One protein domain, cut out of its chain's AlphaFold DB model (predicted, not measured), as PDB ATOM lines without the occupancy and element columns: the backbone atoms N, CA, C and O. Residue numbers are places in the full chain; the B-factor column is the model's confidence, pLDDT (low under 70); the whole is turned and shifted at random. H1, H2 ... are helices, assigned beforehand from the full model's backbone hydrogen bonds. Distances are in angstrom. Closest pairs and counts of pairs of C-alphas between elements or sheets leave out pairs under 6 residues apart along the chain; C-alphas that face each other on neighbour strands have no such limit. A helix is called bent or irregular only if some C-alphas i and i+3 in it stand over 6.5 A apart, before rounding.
ATOM      1  N   ALA A  11      13.383 -35.624  47.196       86.50
ATOM      2  CA  ALA A  11      13.622 -34.960  45.916       86.50
ATOM      3  C   ALA A  11      14.011 -33.484  46.129       86.50
ATOM      4  O   ALA A  11      15.027 -33.036  45.591       86.50
ATOM      5  N   TYR A  12      13.285 -32.755  46.988       89.56
ATOM      6  CA  TYR A  12      13.598 -31.365  47.334       89.56
ATOM      7  C   TYR A  12      14.955 -31.222  48.043       89.56
ATOM      8  O   TYR A  12      15.779 -30.404  47.629       89.56
ATOM      9  N   ARG A  13      15.259 -32.062  49.045       92.31
ATOM     10  CA  ARG A  13      16.578 -32.081  49.716       92.31
ATOM     11  C   ARG A  13      17.719 -32.373  48.738       92.31
ATOM     12  O   ARG A  13      18.753 -31.708  48.796       92.31
ATOM     13  N   LYS A  14      17.550 -33.335  47.822       91.81
ATOM     14  CA  LYS A  14      18.548 -33.641  46.779       91.81
ATOM     15  C   LYS A  14      18.700 -32.487  45.784       91.81
ATOM     16  O   LYS A  14      19.828 -32.171  45.409       91.81
ATOM     17  N   ALA A  15      17.610 -31.818  45.406       90.25
ATOM     18  CA  ALA A  15      17.653 -30.625  44.563       90.25
ATOM     19  C   ALA A  15      18.384 -29.460  45.254       90.25
ATOM     20  O   ALA A  15      19.244 -28.840  44.628       90.25
ATOM     21  N   GLN A  16      18.119 -29.209  46.541       93.56
ATOM     22  CA  GLN A  16      18.825 -28.195  47.331       93.56
ATOM     23  C   GLN A  16      20.320 -28.511  47.460       93.56
ATOM     24  O   GLN A  16      21.143 -27.682  47.079       93.56
ATOM     25  N   ARG A  17      20.695 -29.744  47.838       94.75
ATOM     26  CA  ARG A  17      22.109 -30.176  47.854       94.75
ATOM     27  C   ARG A  17      22.779 -30.032  46.482       94.75
ATOM     28  O   ARG A  17      23.934 -29.628  46.412       94.75
ATOM     29  N   LYS A  18      22.076 -30.313  45.376       95.31
ATOM     30  CA  LYS A  18      22.603 -30.121  44.010       95.31
ATOM     31  C   LYS A  18      22.795 -28.637  43.666       95.31
ATOM     32  O   LYS A  18      23.789 -28.305  43.022       95.31
ATOM     33  N   LYS A  19      21.887 -27.748  44.094       95.75
ATOM     34  CA  LYS A  19      22.034 -26.282  43.957       95.75
ATOM     35  C   LYS A  19      23.229 -25.770  44.767       95.75
ATOM     36  O   LYS A  19      24.065 -25.051  44.225       95.75
ATOM     37  N   GLU A  20      23.352 -26.199  46.019       94.94
ATOM     38  CA  GLU A  20      24.458 -25.840  46.911       94.94
ATOM     39  C   GLU A  20      25.812 -26.345  46.384       94.94
ATOM     40  O   GLU A  20      26.767 -25.577  46.291       94.94
ATOM     41  N   LEU A  21      25.892 -27.604  45.936       95.12
ATOM     42  CA  LEU A  21      27.104 -28.169  45.333       95.12
ATOM     43  C   LEU A  21      27.516 -27.408  44.063       95.12
ATOM     44  O   LEU A  21      28.703 -27.140  43.872       95.12
ATOM     45  N   LYS A  22      26.549 -27.025  43.214       96.94
ATOM     46  CA  LYS A  22      26.800 -26.167  42.044       96.94
ATOM     47  C   LYS A  22      27.369 -24.811  42.469       96.94
ATOM     48  O   LYS A  22      28.427 -24.447  41.962       96.94
ATOM     49  N   LYS A  23      26.746 -24.126  43.439       97.50
ATOM     50  CA  LYS A  23      27.240 -22.849  43.984       97.50
ATOM     51  C   LYS A  23      28.673 -22.983  44.516       97.50
ATOM     52  O   LYS A  23      29.553 -22.229  44.112       97.50
ATOM     53  N   ASN A  24      28.939 -24.006  45.327       96.31
ATOM     54  CA  ASN A  24      30.265 -24.294  45.880       96.31
ATOM     55  C   ASN A  24      31.306 -24.684  44.811       96.31
ATOM     56  O   ASN A  24      32.508 -24.592  45.076       96.31
ATOM     57  N   LYS A  25      30.890 -25.152  43.623       97.38
ATOM     58  CA  LYS A  25      31.785 -25.393  42.477       97.38
ATOM     59  C   LYS A  25      32.071 -24.093  41.719       97.38
ATOM     60  O   LYS A  25      33.233 -23.839  41.418       97.38
ATOM     61  N   THR A  26      31.060 -23.256  41.472       94.94
ATOM     62  CA  THR A  26      31.242 -21.946  40.819       94.94
ATOM     63  C   THR A  26      32.060 -20.985  41.678       94.94
ATOM     64  O   THR A  26      32.961 -20.337  41.163       94.94
ATOM     65  N   GLU A  27      31.823 -20.946  42.990       95.88
ATOM     66  CA  GLU A  27      32.578 -20.114  43.937       95.88
ATOM     67  C   GLU A  27      34.050 -20.548  44.013       95.88
ATOM     68  O   GLU A  27      34.949 -19.712  43.963       95.88
ATOM     69  N   ARG A  28      34.315 -21.864  44.004       95.44
ATOM     70  CA  ARG A  28      35.681 -22.397  43.884       95.44
ATOM     71  C   ARG A  28      36.331 -22.121  42.530       95.44
ATOM     72  O   ARG A  28      37.549 -22.002  42.506       95.44
ATOM     73  N   SER A  29      35.575 -22.026  41.431       94.44
ATOM     74  CA  SER A  29      36.135 -21.561  40.153       94.44
ATOM     75  C   SER A  29      36.550 -20.104  40.276       94.44
ATOM     76  O   SER A  29      37.743 -19.833  40.242       94.44
ATOM     77  N   LYS A  30      35.603 -19.213  40.605       93.88
ATOM     78  CA  LYS A  30      35.844 -17.772  40.767       93.88
ATOM     79  C   LYS A  30      37.025 -17.466  41.694       93.88
ATOM     80  O   LYS A  30      37.810 -16.576  41.399       93.88
ATOM     81  N   ALA A  31      37.196 -18.223  42.780       95.00
ATOM     82  CA  ALA A  31      38.343 -18.077  43.676       95.00
ATOM     83  C   ALA A  31      39.693 -18.480  43.041       95.00
ATOM     84  O   ALA A  31      40.703 -17.841  43.329       95.00
ATOM     85  N   ARG A  32      39.733 -19.512  42.182       95.19
ATOM     86  CA  ARG A  32      40.934 -19.857  41.397       95.19
ATOM     87  C   ARG A  32      41.188 -18.837  40.295       95.19
ATOM     88  O   ARG A  32      42.323 -18.409  40.142       95.19
ATOM     89  N   ASP A  33      40.141 -18.427  39.588       93.38
ATOM     90  CA  ASP A  33      40.216 -17.460  38.492       93.38
ATOM     91  C   ASP A  33      40.736 -16.106  39.022       93.38
ATOM     92  O   ASP A  33      41.717 -15.572  38.515       93.38
ATOM     93  N   PHE A  34      40.213 -15.626  40.155       92.81
ATOM     94  CA  PHE A  34      40.724 -14.437  40.854       92.81
ATOM     95  C   PHE A  34      42.150 -14.609  41.411       92.81
ATOM     96  O   PHE A  34      42.917 -13.650  41.458       92.81
ATOM     97  N   SER A  35      42.540 -15.824  41.813       93.44
ATOM     98  CA  SER A  35      43.929 -16.112  42.195       93.44
ATOM     99  C   SER A  35      44.879 -16.122  40.994       93.44
ATOM    100  O   SER A  35      46.058 -15.834  41.176       93.44
ATOM    101  N   LEU A  36      44.389 -16.453  39.795       93.50
ATOM    102  CA  LEU A  36      45.150 -16.414  38.545       93.50
ATOM    103  C   LEU A  36      45.346 -14.967  38.075       93.50
ATOM    104  O   LEU A  36      46.466 -14.577  37.764       93.50
ATOM    105  N   VAL A  37      44.285 -14.157  38.130       94.56
ATOM    106  CA  VAL A  37      44.309 -12.703  37.874       94.56
ATOM    107  C   VAL A  37      45.324 -11.978  38.769       94.56
ATOM    108  O   VAL A  37      45.965 -11.026  38.335       94.56
ATOM    109  N   LYS A  38      45.507 -12.451  40.008       92.38
ATOM    110  CA  LYS A  38      46.470 -11.908  40.980       92.38
ATOM    111  C   LYS A  38      47.895 -12.458  40.877       92.38
ATOM    112  O   LYS A  38      48.731 -12.041  41.678       92.38
ATOM    113  N   LYS A  39      48.193 -13.391  39.962       92.88
ATOM    114  CA  LYS A  39      49.582 -13.825  39.752       92.88
ATOM    115  C   LYS A  39      50.408 -12.652  39.220       92.88
ATOM    116  O   LYS A  39      49.990 -11.973  38.276       92.88
ATOM    117  N   ASP A  40      51.586 -12.455  39.798       90.94
ATOM    118  CA  ASP A  40      52.591 -11.595  39.183       90.94
ATOM    119  C   ASP A  40      53.123 -12.266  37.906       90.94
ATOM    120  O   ASP A  40      53.154 -13.498  37.826       90.94
ATOM    121  N   THR A  41      53.456 -11.471  36.891       93.69
ATOM    122  CA  THR A  41      53.954 -11.970  35.593       93.69
ATOM    123  C   THR A  41      55.418 -11.627  35.346       93.69
ATOM    124  O   THR A  41      56.003 -12.203  34.434       93.69
ATOM    125  N   THR A  42      56.044 -10.816  36.208       91.69
ATOM    126  CA  THR A  42      57.462 -10.417  36.108       91.69
ATOM    127  C   THR A  42      58.409 -11.595  35.910       91.69
ATOM    128  O   THR A  42      59.299 -11.539  35.072       91.69
ATOM    129  N   ASP A  43      58.205 -12.687  36.646       91.56
ATOM    130  CA  ASP A  43      59.107 -13.842  36.622       91.56
ATOM    131  C   ASP A  43      58.969 -14.636  35.308       91.56
ATOM    132  O   ASP A  43      59.939 -15.216  34.822       91.56
ATOM    133  N   LEU A  44      57.774 -14.621  34.699       94.06
ATOM    134  CA  LEU A  44      57.528 -15.193  33.371       94.06
ATOM    135  C   LEU A  44      58.110 -14.293  32.276       94.06
ATOM    136  O   LEU A  44      58.728 -14.795  31.347       94.06
ATOM    137  N   GLU A  45      57.951 -12.974  32.402       93.94
ATOM    138  CA  GLU A  45      58.489 -11.971  31.470       93.94
ATOM    139  C   GLU A  45      60.027 -12.008  31.441       93.94
ATOM    140  O   GLU A  45      60.625 -12.059  30.366       93.94
ATOM    141  N   LEU A  46      60.670 -12.084  32.613       94.69
ATOM    142  CA  LEU A  46      62.119 -12.263  32.740       94.69
ATOM    143  C   LEU A  46      62.586 -13.609  32.169       94.69
ATOM    144  O   LEU A  46      63.567 -13.639  31.431       94.69
ATOM    145  N   GLY A  47      61.874 -14.705  32.456       93.38
ATOM    146  CA  GLY A  47      62.206 -16.029  31.919       93.38
ATOM    147  C   GLY A  47      62.032 -16.138  30.399       93.38
ATOM    148  O   GLY A  47      62.815 -16.821  29.742       93.38
ATOM    149  N   ILE A  48      61.044 -15.445  29.818       95.50
ATOM    150  CA  ILE A  48      60.900 -15.319  28.359       95.50
ATOM    151  C   ILE A  48      62.092 -14.551  27.793       95.50
ATOM    152  O   ILE A  48      62.729 -15.050  26.870       95.50
ATOM    153  N   LYS A  49      62.436 -13.396  28.375       95.62
ATOM    154  CA  LYS A  49      63.560 -12.569  27.922       95.62
ATOM    155  C   LYS A  49      64.896 -13.323  27.969       95.62
ATOM    156  O   LYS A  49      65.627 -13.318  26.985       95.62
ATOM    157  N   GLU A  50      65.187 -14.028  29.062       95.62
ATOM    158  CA  GLU A  50      66.400 -14.850  29.206       95.62
ATOM    159  C   GLU A  50      66.477 -15.960  28.137       95.62
ATOM    160  O   GLU A  50      67.537 -16.193  27.549       95.62
ATOM    161  N   LEU A  51      65.357 -16.628  27.834       95.12
ATOM    162  CA  LEU A  51      65.297 -17.663  26.791       95.12
ATOM    163  C   LEU A  51      65.311 -17.093  25.363       95.12
ATOM    164  O   LEU A  51      65.791 -17.762  24.449       95.12
ATOM    165  N   GLU A  52      64.819 -15.873  25.152       93.88
ATOM    166  CA  GLU A  52      64.906 -15.157  23.872       93.88
ATOM    167  C   GLU A  52      66.331 -14.676  23.576       93.88
ATOM    168  O   GLU A  52      66.793 -14.795  22.438       93.88
ATOM    169  N   GLU A  53      67.041 -14.184  24.594       94.88
ATOM    170  CA  GLU A  53      68.441 -13.756  24.504       94.88
ATOM    171  C   GLU A  53      69.389 -14.950  24.314       94.88
ATOM    172  O   GLU A  53      70.249 -14.924  23.431       94.88
ATOM    173  N   SER A  54      69.214 -16.023  25.094       92.12
ATOM    174  CA  SER A  54      70.051 -17.231  25.005       92.12
ATOM    175  C   SER A  54      69.705 -18.149  23.828       92.12
ATOM    176  O   SER A  54      70.552 -18.939  23.407       92.12
ATOM    177  N   ARG A  55      68.473 -18.067  23.298       91.50
ATOM    178  CA  ARG A  55      67.918 -18.933  22.237       91.50
ATOM    179  C   ARG A  55      68.050 -20.444  22.514       91.50
ATOM    180  O   ARG A  55      68.016 -21.230  21.570       91.50
ATOM    181  N   SER A  56      68.201 -20.854  23.778       86.12
ATOM    182  CA  SER A  56      68.540 -22.240  24.138       86.12
ATOM    183  C   SER A  56      67.377 -23.213  23.941       86.12
ATOM    184  O   SER A  56      67.540 -24.248  23.301       86.12
ATOM    185  N   ASP A  57      66.198 -22.867  24.465       91.56
ATOM    186  CA  ASP A  57      65.052 -23.773  24.590       91.56
ATOM    187  C   ASP A  57      63.781 -23.170  23.960       91.56
ATOM    188  O   ASP A  57      62.924 -22.631  24.672       91.56
ATOM    189  N   PRO A  58      63.593 -23.277  22.628       92.94
ATOM    190  CA  PRO A  58      62.422 -22.715  21.950       92.94
ATOM    191  C   PRO A  58      61.094 -23.323  22.432       92.94
ATOM    192  O   PRO A  58      60.078 -22.631  22.466       92.94
ATOM    193  N   ALA A  59      61.093 -24.588  22.868       95.06
ATOM    194  CA  ALA A  59      59.909 -25.247  23.426       95.06
ATOM    195  C   ALA A  59      59.476 -24.633  24.771       95.06
ATOM    196  O   ALA A  59      58.302 -24.324  24.970       95.06
ATOM    197  N   LYS A  60      60.434 -24.387  25.674       93.62
ATOM    198  CA  LYS A  60      60.188 -23.756  26.981       93.62
ATOM    199  C   LYS A  60      59.786 -22.287  26.825       93.62
ATOM    200  O   LYS A  60      58.896 -21.810  27.523       93.62
ATOM    201  N   LEU A  61      60.393 -21.585  25.868       95.88
ATOM    202  CA  LEU A  61      60.007 -20.232  25.467       95.88
ATOM    203  C   LEU A  61      58.545 -20.185  24.989       95.88
ATOM    204  O   LEU A  61      57.796 -19.304  25.412       95.88
ATOM    205  N   ALA A  62      58.110 -21.146  24.164       96.31
ATOM    206  CA  ALA A  62      56.716 -21.247  23.734       96.31
ATOM    207  C   ALA A  62      55.761 -21.535  24.911       96.31
ATOM    208  O   ALA A  62      54.715 -20.894  25.016       96.31
ATOM    209  N   GLU A  63      56.131 -22.431  25.832       96.00
ATOM    210  CA  GLU A  63      55.337 -22.729  27.035       96.00
ATOM    211  C   GLU A  63      55.146 -21.489  27.928       96.00
ATOM    212  O   GLU A  63      54.012 -21.167  28.300       96.00
ATOM    213  N   LEU A  64      56.222 -20.747  28.222       96.31
ATOM    214  CA  LEU A  64      56.146 -19.533  29.045       96.31
ATOM    215  C   LEU A  64      55.296 -18.440  28.387       96.31
ATOM    216  O   LEU A  64      54.507 -17.792  29.079       96.31
ATOM    217  N   LYS A  65      55.398 -18.258  27.061       95.62
ATOM    218  CA  LYS A  65      54.539 -17.323  26.315       95.62
ATOM    219  C   LYS A  65      53.063 -17.707  26.423       95.62
ATOM    220  O   LYS A  65      52.240 -16.851  26.740       95.62
ATOM    221  N   VAL A  66      52.731 -18.990  26.275       97.50
ATOM    222  CA  VAL A  66      51.350 -19.484  26.413       97.50
ATOM    223  C   VAL A  66      50.817 -19.333  27.850       97.50
ATOM    224  O   VAL A  66      49.646 -18.977  28.023       97.50
ATOM    225  N   GLU A  67      51.625 -19.546  28.902       95.06
ATOM    226  CA  GLU A  67      51.178 -19.243  30.277       95.06
ATOM    227  C   GLU A  67      50.975 -17.732  30.488       95.06
ATOM    228  O   GLU A  67      49.956 -17.331  31.066       95.06
ATOM    229  N   LEU A  68      51.885 -16.894  29.984       95.88
ATOM    230  CA  LEU A  68      51.783 -15.437  30.082       95.88
ATOM    231  C   LEU A  68      50.534 -14.901  29.366       95.88
ATOM    232  O   LEU A  68      49.758 -14.160  29.974       95.88
ATOM    233  N   GLU A  69      50.273 -15.322  28.128       95.88
ATOM    234  CA  GLU A  69      49.056 -14.976  27.381       95.88
ATOM    235  C   GLU A  69      47.788 -15.409  28.124       95.88
ATOM    236  O   GLU A  69      46.833 -14.640  28.244       95.88
ATOM    237  N   LYS A  70      47.778 -16.619  28.693       95.56
ATOM    238  CA  LYS A  70      46.646 -17.143  29.468       95.56
ATOM    239  C   LYS A  70      46.374 -16.329  30.735       95.56
ATOM    240  O   LYS A  70      45.205 -16.109  31.074       95.56
ATOM    241  N   ILE A  71      47.419 -15.886  31.437       95.00
ATOM    242  CA  ILE A  71      47.284 -14.994  32.596       95.00
ATOM    243  C   ILE A  71      46.809 -13.614  32.136       95.00
ATOM    244  O   ILE A  71      45.827 -13.110  32.678       95.00
ATOM    245  N   ASN A  72      47.437 -13.028  31.116       94.81
ATOM    246  CA  ASN A  72      47.118 -11.687  30.627       94.81
ATOM    247  C   ASN A  72      45.705 -11.591  30.046       94.81
ATOM    248  O   ASN A  72      44.996 -10.636  30.355       94.81
ATOM    249  N   ARG A  73      45.234 -12.616  29.330       95.81
ATOM    250  CA  ARG A  73      43.835 -12.735  28.904       95.81
ATOM    251  C   ARG A  73      42.879 -12.731  30.098       95.81
ATOM    252  O   ARG A  73      41.897 -12.001  30.086       95.81
ATOM    253  N   LYS A  74      43.175 -13.496  31.155       95.19
ATOM    254  CA  LYS A  74      42.340 -13.515  32.370       95.19
ATOM    255  C   LYS A  74      42.399 -12.200  33.149       95.19
ATOM    256  O   LYS A  74      41.379 -11.796  33.700       95.19
ATOM    257  N   LYS A  75      43.550 -11.520  33.171       95.12
ATOM    258  CA  LYS A  75      43.698 -10.161  33.716       95.12
ATOM    259  C   LYS A  75      42.854  -9.149  32.928       95.12
ATOM    260  O   LYS A  75      42.141  -8.370  33.553       95.12
ATOM    261  N   ALA A  76      42.880  -9.206  31.595       93.56
ATOM    262  CA  ALA A  76      42.099  -8.338  30.716       93.56
ATOM    263  C   ALA A  76      40.586  -8.563  30.881       93.56
ATOM    264  O   ALA A  76      39.887  -7.620  31.239       93.56
ATOM    265  N   GLU A  77      40.110  -9.810  30.755       94.56
ATOM    266  CA  GLU A  77      38.700 -10.188  30.977       94.56
ATOM    267  C   GLU A  77      38.200  -9.701  32.357       94.56
ATOM    268  O   GLU A  77      37.109  -9.150  32.480       94.56
ATOM    269  N   TYR A  78      39.017  -9.831  33.412       94.00
ATOM    270  CA  TYR A  78      38.647  -9.353  34.750       94.00
ATOM    271  C   TYR A  78      38.549  -7.825  34.849       94.00
ATOM    272  O   TYR A  78      37.691  -7.319  35.571       94.00
ATOM    273  N   VAL A  79      39.438  -7.093  34.174       94.44
ATOM    274  CA  VAL A  79      39.470  -5.622  34.188       94.44
ATOM    275  C   VAL A  79      38.394  -5.015  33.292       94.44
ATOM    276  O   VAL A  79      37.892  -3.944  33.619       94.44
ATOM    277  N   GLU A  80      37.986  -5.708  32.232       94.50
ATOM    278  CA  GLU A  80      36.802  -5.369  31.439       94.50
ATOM    279  C   GLU A  80      35.515  -5.527  32.271       94.50
ATOM    280  O   GLU A  80      34.705  -4.604  32.333       94.50
ATOM    281  N   GLU A  81      35.366  -6.636  33.010       94.50
ATOM    282  CA  GLU A  81      34.243  -6.827  33.946       94.50
ATOM    283  C   GLU A  81      34.296  -5.886  35.174       94.50
ATOM    284  O   GLU A  81      33.258  -5.570  35.757       94.50
ATOM    285  N   HIS A  82      35.492  -5.465  35.610       93.44
ATOM    286  CA  HIS A  82      35.713  -4.693  36.842       93.44
ATOM    287  C   HIS A  82      36.729  -3.546  36.632       93.44
ATOM    288  O   HIS A  82      37.822  -3.579  37.216       93.44
ATOM    289  N   PRO A  83      36.393  -2.490  35.863       91.75
ATOM    290  CA  PRO A  83      37.329  -1.408  35.532       91.75
ATOM    291  C   PRO A  83      37.859  -0.670  36.772       91.75
ATOM    292  O   PRO A  83      39.037  -0.314  36.838       91.75
ATOM    293  N   GLU A  84      37.034  -0.535  37.815       91.00
ATOM    294  CA  GLU A  84      37.419   0.010  39.128       91.00
ATOM    295  C   GLU A  84      38.589  -0.755  39.775       91.00
ATOM    296  O   GLU A  84      39.411  -0.184  40.497       91.00
ATOM    297  N   GLN A  85      38.696  -2.058  39.499       90.75
ATOM    298  CA  GLN A  85      39.694  -2.952  40.080       90.75
ATOM    299  C   GLN A  85      40.946  -3.103  39.206       90.75
ATOM    300  O   GLN A  85      41.843  -3.869  39.563       90.75
ATOM    301  N   ARG A  86      41.087  -2.322  38.121       89.12
ATOM    302  CA  ARG A  86      42.288  -2.306  37.262       89.12
ATOM    303  C   ARG A  86      43.591  -2.201  38.062       89.12
ATOM    304  O   ARG A  86      44.532  -2.933  37.779       89.12
ATOM    305  N   ARG A  87      43.613  -1.363  39.108       87.00
ATOM    306  CA  ARG A  87      44.767  -1.153  40.014       87.00
ATOM    307  C   ARG A  87      45.109  -2.355  40.910       87.00
ATOM    308  O   ARG A  87      46.206  -2.405  41.458       87.00
ATOM    309  N   LEU A  88      44.173  -3.289  41.105       85.44
ATOM    310  CA  LEU A  88      44.376  -4.523  41.876       85.44
ATOM    311  C   LEU A  88      44.980  -5.643  41.014       85.44
ATOM    312  O   LEU A  88      45.630  -6.538  41.553       85.44
ATOM    313  N   VAL A  89      44.742  -5.594  39.701       88.50
ATOM    314  CA  VAL A  89      45.212  -6.576  38.714       88.50
ATOM    315  C   VAL A  89      46.545  -6.152  38.114       88.50
ATOM    316  O   VAL A  89      47.531  -6.882  38.178       88.50
ATOM    317  N   TYR A  90      46.580  -4.937  37.572       85.12
ATOM    318  CA  TYR A  90      47.794  -4.276  37.136       85.12
ATOM    319  C   TYR A  90      48.288  -3.445  38.311       85.12
ATOM    320  O   TYR A  90      47.857  -2.306  38.523       85.12
TER     321      TYR A  90
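This is residues 11 to 90 of the 465 residues of an uncharacterized protein of Hypholoma sublateritium (strain FD-334 SS-4) (UniProt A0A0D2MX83). A long helix, H1, sticks out with residues 11 to 32 from a small body, the H2 and H3 hairpin with short H4 folded back on H3. The 80 printed residues include four named helices, H1 to H4, and no named strand: all helix. The whole is extended, radius of gyration of the C-alphas 18.3 A, spans 62, 31 and 15 A.

H1, residues 11 to 37, touches H3, residues 58 to 81, at a steep tilt of 65 degrees; C-alphas 37 and 75 are closest, 4.9 A. H2, residues 42 to 54, forms a hairpin with H3; C-alphas 48 and 61 are closest, 5.8 A. H4, residues 83 to 89, irregular with C-alphas 84 and 87 7.5 A apart, forms a hairpin with H3; C-alphas 86 and 79 are closest, 5.3 A. Within hydrogen-bond range is every O i to N i+4 pair in H1, H2 and H3; H4 has 1 of 3, and 3 of 4 O i to N i+3.

H1 runs 38.8 A from C-alpha 11 at (13.622, -34.960, 45.916); H3 is 34.5 A long and ends with C-alpha 81 at (34.243, -6.827, 33.946).

The printed part has no cut; no printed residue is under 70.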